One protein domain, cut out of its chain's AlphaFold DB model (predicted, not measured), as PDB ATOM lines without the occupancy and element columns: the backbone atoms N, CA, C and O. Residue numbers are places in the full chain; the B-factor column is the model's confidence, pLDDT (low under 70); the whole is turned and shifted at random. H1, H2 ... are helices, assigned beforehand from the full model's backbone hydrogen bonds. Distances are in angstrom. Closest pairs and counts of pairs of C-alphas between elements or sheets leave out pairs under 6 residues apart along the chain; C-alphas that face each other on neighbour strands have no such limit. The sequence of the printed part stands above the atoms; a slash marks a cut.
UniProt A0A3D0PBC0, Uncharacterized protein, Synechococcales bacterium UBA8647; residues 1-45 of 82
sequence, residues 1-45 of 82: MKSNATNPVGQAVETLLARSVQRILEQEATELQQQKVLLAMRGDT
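Overview. This is residues 1 to 45 of the 82 residues of an uncharacterized protein of Synechococcales bacterium UBA8647 (UniProt A0A3D0PBC0). A long helix, H1, and a shorter helix, H2, make an open V, with H2 folding back from the end of H1. At the other end of H1, residues 1 to 7 fold back as a tail on the same side as H2. The printed part has 45 residues with two named helices, H1 then H2, and no named strand; the class is all helix. It is loose, with a radius of gyration of the C-alphas of 12.0 A, and flat, spanning 35 by 24 by 9 A.

Along the chain. H1, residues 8 to 28, runs 30.4 A from C-alpha 8 at (53.803, -20.641, 54.971) to C-alpha 28 at (35.680, -34.450, 34.907). H2, residues 31 to 40, measures 14.3 A and ends at C-alpha 40 at (46.863, -22.735, 29.713).

Arrangement. H1 and H2 are close but not clearly touching; their closest C-alphas, of Leu 25 and Gln 34, are 5.9 A apart. They run opposite ways at a shallow tilt of 34 degrees, only just short of steep. In H1 and H2 every O i to N i+4 pair is within hydrogen-bond range.

Size, cuts and confidence. The C-alphas farthest apart, of Asn 7 and Thr 30, are 34.7 A apart. The printed part has no cut, and the link from H1 to H2 is tight. Mean pLDDT of the printed part is 76.4; residues 1 to 10, 43 and 45 are under 70.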
ATOM      1  N   MET A   1      56.883 -25.998  39.713       47.47
ATOM      2  CA  MET A   1      56.394 -24.615  39.894       47.47
ATOM      3  C   MET A   1      57.191 -24.004  41.033       47.47
ATOM      4  O   MET A   1      57.291 -24.649  42.069       47.47
ATOM      5  N   LYS A   2      57.847 -22.855  40.837       45.66
ATOM      6  CA  LYS A   2      58.396 -22.096  41.970       45.66
ATOM      7  C   LYS A   2      57.232 -21.287  42.544       45.66
ATOM      8  O   LYS A   2      56.594 -20.563  41.791       45.66
ATOM      9  N   SER A   3      56.916 -21.525  43.812       47.44
ATOM     10  CA  SER A   3      55.881 -20.813  44.567       47.44
ATOM     11  C   SER A   3      56.239 -19.328  44.667       47.44
ATOM     12  O   SER A   3      57.407 -19.010  44.909       47.44
ATOM     13  N   ASN A   4      55.261 -18.440  44.471       61.62
ATOM     14  CA  ASN A   4      55.441 -16.993  44.643       61.62
ATOM     15  C   ASN A   4      55.064 -16.541  46.067       61.62
ATOM     16  O   ASN A   4      55.265 -15.378  46.423       61.62
ATOM     17  N   ALA A   5      54.546 -17.448  46.897       61.25
ATOM     18  CA  ALA A   5      54.196 -17.174  48.278       61.25
ATOM     19  C   ALA A   5      55.430 -16.902  49.154       61.25
ATOM     20  O   ALA A   5      56.353 -17.711  49.265       61.25
ATOM     21  N   THR A   6      55.401 -15.770  49.853       69.00
ATOM     22  CA  THR A   6      56.466 -15.309  50.759       69.00
ATOM     23  C   THR A   6      56.315 -15.818  52.195       69.00
ATOM     24  O   THR A   6      57.135 -15.492  53.051       69.00
ATOM     25  N   ASN A   7      55.276 -16.608  52.487       68.25
ATOM     26  CA  ASN A   7      54.993 -17.125  53.825       68.25
ATOM     27  C   ASN A   7      54.318 -18.519  53.790       68.25
ATOM     28  O   ASN A   7      53.759 -18.904  52.756       68.25
ATOM     29  N   PRO A   8      54.341 -19.277  54.910       68.94
ATOM     30  CA  PRO A   8      53.803 -20.641  54.971       68.94
ATOM     31  C   PRO A   8      52.307 -20.758  54.661       68.94
ATOM     32  O   PRO A   8      51.881 -21.755  54.083       68.94
ATOM     33  N   VAL A   9      51.510 -19.741  55.006       68.19
ATOM     34  CA  VAL A   9      50.068 -19.724  54.715       68.19
ATOM     35  C   VAL A   9      49.843 -19.614  53.210       68.19
ATOM     36  O   VAL A   9      49.092 -20.403  52.646       68.19
ATOM     37  N   GLY A  10      50.563 -18.714  52.533       67.44
ATOM     38  CA  GLY A  10      50.502 -18.588  51.078       67.44
ATOM     39  C   GLY A  10      50.882 -19.887  50.359       67.44
ATOM     40  O   GLY A  10      50.181 -20.299  49.440       67.44
ATOM     41  N   GLN A  11      51.921 -20.596  50.820       70.75
ATOM     42  CA  GLN A  11      52.295 -21.901  50.249       70.75
ATOM     43  C   GLN A  11      51.218 -22.969  50.461       70.75
ATOM     44  O   GLN A  11      50.955 -23.772  49.561       70.75
ATOM     45  N   ALA A  12      50.590 -22.994  51.639       71.44
ATOM     46  CA  ALA A  12      49.507 -23.925  51.936       71.44
ATOM     47  C   ALA A  12      48.286 -23.672  51.039       71.44
ATOM     48  O   ALA A  12      47.725 -24.625  50.499       71.44
ATOM     49  N   VAL A  13      47.926 -22.404  50.818       71.38
ATOM     50  CA  VAL A  13      46.824 -22.003  49.929       71.38
ATOM     51  C   VAL A  13      47.129 -22.353  48.471       71.38
ATOM     52  O   VAL A  13      46.306 -22.996  47.822       71.38
ATOM     53  N   GLU A  14      48.325 -22.025  47.967       73.81
ATOM     54  CA  GLU A  14      48.756 -22.415  46.614       73.81
ATOM     55  C   GLU A  14      48.697 -23.941  46.423       73.81
ATOM     56  O   GLU A  14      48.213 -24.435  45.403       73.81
ATOM     57  N   THR A  15      49.143 -24.702  47.428       78.69
ATOM     58  CA  THR A  15      49.123 -26.171  47.399       78.69
ATOM     59  C   THR A  15      47.699 -26.721  47.411       78.69
ATOM     60  O   THR A  15      47.399 -27.662  46.673       78.69
ATOM     61  N   LEU A  16      46.816 -26.160  48.242       77.88
ATOM     62  CA  LEU A  16      45.416 -26.566  48.320       77.88
ATOM     63  C   LEU A  16      44.712 -26.335  46.980       77.88
ATOM     64  O   LEU A  16      44.073 -27.249  46.465       77.88
ATOM     65  N   LEU A  17      44.895 -25.156  46.383       78.00
ATOM     66  CA  LEU A  17      44.321 -24.815  45.083       78.00
ATOM     67  C   LEU A  17      44.828 -25.731  43.970       78.00
ATOM     68  O   LEU A  17      44.021 -26.275  43.216       78.00
ATOM     69  N   ALA A  18      46.141 -25.973  43.908       80.06
ATOM     70  CA  ALA A  18      46.724 -26.881  42.926       80.06
ATOM     71  C   ALA A  18      46.137 -28.300  43.037       80.06
ATOM     72  O   ALA A  18      45.785 -28.909  42.026       80.06
ATOM     73  N   ARG A  19      45.971 -28.813  44.266       83.62
ATOM     74  CA  ARG A  19      45.359 -30.128  44.512       83.62
ATOM     75  C   ARG A  19      43.883 -30.170  44.126       83.62
ATOM     76  O   ARG A  19      43.450 -31.163  43.549       83.62
ATOM     77  N   SER A  20      43.121 -29.119  44.422       83.31
ATOM     78  CA  SER A  20      41.705 -29.031  44.048       83.31
ATOM     79  C   SER A  20      41.524 -29.049  42.531       83.31
ATOM     80  O   SER A  20      40.722 -29.833  42.026       83.31
ATOM     81  N   VAL A  21      42.318 -28.263  41.797       83.06
ATOM     82  CA  VAL A  21      42.299 -28.255  40.325       83.06
ATOM     83  C   VAL A  21      42.650 -29.631  39.769       83.06
ATOM     84  O   VAL A  21      41.927 -30.147  38.920       83.06
ATOM     85  N   GLN A  22      43.716 -30.260  40.276       82.69
ATOM     86  CA  GLN A  22      44.115 -31.596  39.837       82.69
ATOM     87  C   GLN A  22      42.997 -32.625  40.055       82.69
ATOM     88  O   GLN A  22      42.673 -33.383  39.146       82.69
ATOM     89  N   ARG A  23      42.364 -32.616  41.231       87.31
ATOM     90  CA  ARG A  23      41.304 -33.570  41.572       87.31
ATOM     91  C   ARG A  23      40.061 -33.414  40.690       87.31
ATOM     92  O   ARG A  23      39.471 -34.419  40.312       87.31
ATOM     93  N   ILE A  24      39.680 -32.183  40.344       86.31
ATOM     94  CA  ILE A  24      38.568 -31.916  39.414       86.31
ATOM     95  C   ILE A  24      38.919 -32.418  38.011       86.31
ATOM     96  O   ILE A  24      38.116 -33.091  37.372       86.31
ATOM     97  N   LEU A  25      40.135 -32.133  37.541       85.38
ATOM     98  CA  LEU A  25      40.607 -32.573  36.229       85.38
ATOM     99  C   LEU A  25      40.625 -34.101  36.098       85.38
ATOM    100  O   LEU A  25      40.230 -34.629  35.061       85.38
ATOM    101  N   GLU A  26      41.036 -34.810  37.146       88.62
ATOM    102  CA  GLU A  26      41.020 -36.277  37.189       88.62
ATOM    103  C   GLU A  26      39.599 -36.867  37.147       88.62
ATOM    104  O   GLU A  26      39.424 -37.981  36.659       88.62
ATOM    105  N   GLN A  27      38.593 -36.137  37.637       89.00
ATOM    106  CA  GLN A  27      37.197 -36.592  37.688       89.00
ATOM    107  C   GLN A  27      36.407 -36.256  36.419       89.00
ATOM    108  O   GLN A  27      35.639 -37.084  35.938       89.00
ATOM    109  N   GLU A  28      36.597 -35.052  35.884       89.19
ATOM    110  CA  GLU A  28      35.680 -34.450  34.907       89.19
ATOM    111  C   GLU A  28      36.294 -34.289  33.508       89.19
ATOM    112  O   GLU A  28      35.581 -34.022  32.539       89.19
ATOM    113  N   ALA A  29      37.619 -34.414  33.370       87.50
ATOM    114  CA  ALA A  29      38.317 -34.098  32.127       87.50
ATOM    115  C   ALA A  29      39.014 -35.316  31.511       87.50
ATOM    116  O   ALA A  29      39.711 -36.083  32.172       87.50
ATOM    117  N   THR A  30      38.892 -35.446  30.189       92.31
ATOM    118  CA  THR A  30      39.713 -36.369  29.392       92.31
ATOM    119  C   THR A  30      41.188 -35.970  29.446       92.31
ATOM    120  O   THR A  30      41.517 -34.796  29.613       92.31
ATOM    121  N   GLU A  31      42.093 -36.916  29.205       89.00
ATOM    122  CA  GLU A  31      43.547 -36.685  29.241       89.00
ATOM    123  C   GLU A  31      43.991 -35.499  28.356       89.00
ATOM    124  O   GLU A  31      44.801 -34.663  28.760       89.00
ATOM    125  N   LEU A  32      43.377 -35.342  27.177       89.50
ATOM    126  CA  LEU A  32      43.627 -34.206  26.284       89.50
ATOM    127  C   LEU A  32      43.158 -32.864  26.877       89.50
ATOM    128  O   LEU A  32      43.814 -31.840  26.687       89.50
ATOM    129  N   GLN A  33      42.018 -32.837  27.572       87.25
ATOM    130  CA  GLN A  33      41.523 -31.632  28.246       87.25
ATOM    131  C   GLN A  33      42.414 -31.262  29.437       87.25
ATOM    132  O   GLN A  33      42.737 -30.087  29.599       87.25
ATOM    133  N   GLN A  34      42.882 -32.250  30.204       85.75
ATOM    134  CA  GLN A  34      43.823 -32.030  31.304       85.75
ATOM    135  C   GLN A  34      45.113 -31.368  30.808       85.75
ATOM    136  O   GLN A  34      45.542 -30.353  31.352       85.75
ATOM    137  N   GLN A  35      45.696 -31.883  29.719       84.81
ATOM    138  CA  GLN A  35      46.898 -31.302  29.113       84.81
ATOM    139  C   GLN A  35      46.682 -29.854  28.654       84.81
ATOM    140  O   GLN A  35      47.554 -29.010  28.862       84.81
ATOM    141  N   LYS A  36      45.517 -29.545  28.068       83.75
ATOM    142  CA  LYS A  36      45.172 -28.178  27.644       83.75
ATOM    143  C   LYS A  36      45.052 -27.220  28.826       83.75
ATOM    144  O   LYS A  36      45.593 -26.123  28.750       83.75
ATOM    145  N   VAL A  37      44.389 -27.635  29.906       82.81
ATOM    146  CA  VAL A  37      44.243 -26.811  31.115       82.81
ATOM    147  C   VAL A  37      45.602 -26.573  31.771       82.81
ATOM    148  O   VAL A  37      45.949 -25.431  32.055       82.81
ATOM    149  N   LEU A  38      46.421 -27.616  31.928       80.44
ATOM    150  CA  LEU A  38      47.770 -27.486  32.492       80.44
ATOM    151  C   LEU A  38      48.681 -26.588  31.653       80.44
ATOM    152  O   LEU A  38      49.521 -25.886  32.213       80.44
ATOM    153  N   LEU A  39      48.541 -26.622  30.325       81.12
ATOM    154  CA  LEU A  39      49.273 -25.729  29.434       81.12
ATOM    155  C   LEU A  39      48.797 -24.286  29.611       81.12
ATOM    156  O   LEU A  39      49.628 -23.423  29.847       81.12
ATOM    157  N   ALA A  40      47.483 -24.052  29.574       75.19
ATOM    158  CA  ALA A  40      46.863 -22.735  29.713       75.19
ATOM    159  C   ALA A  40      47.167 -22.058  31.064       75.19
ATOM    160  O   ALA A  40      47.304 -20.843  31.135       75.19
ATOM    161  N   MET A  41      47.313 -22.841  32.135       73.12
ATOM    162  CA  MET A  41      47.657 -22.336  33.468       73.12
ATOM    163  C   MET A  41      49.145 -22.003  33.646       73.12
ATOM    164  O   MET A  41      49.547 -21.553  34.721       73.12
ATOM    165  N   ARG A  42      49.997 -22.218  32.633       75.31
ATOM    166  CA  ARG A  42      51.375 -21.729  32.702       75.31
ATOM    167  C   ARG A  42      51.377 -20.216  32.505       75.31
ATOM    168  O   ARG A  42      50.824 -19.712  31.528       75.31
ATOM    169  N   GLY A  43      52.013 -19.501  33.433       65.62
ATOM    170  CA  GLY A  43      51.998 -18.034  33.475       65.62
ATOM    171  C   GLY A  43      52.595 -17.341  32.242       65.62
ATOM    172  O   GLY A  43      52.338 -16.165  32.032       65.62
ATOM    173  N   ASP A  44      53.346 -18.055  31.404       71.06
ATOM    174  CA  ASP A  44      53.878 -17.595  30.115       71.06
ATOM    175  C   ASP A  44      52.876 -17.707  28.948       71.06
ATOM    176  O   ASP A  44      53.145 -17.205  27.858       71.06
ATOM    177  N   THR A  45      51.718 -18.336  29.165       68.31
ATOM    178  CA  THR A  45      50.671 -18.545  28.146       68.31
ATOM    179  C   THR A  45      49.298 -17.994  28.539       68.31
ATOM    180  O   THR A  45      48.347 -18.121  27.765       68.31
TER     181      THR A  45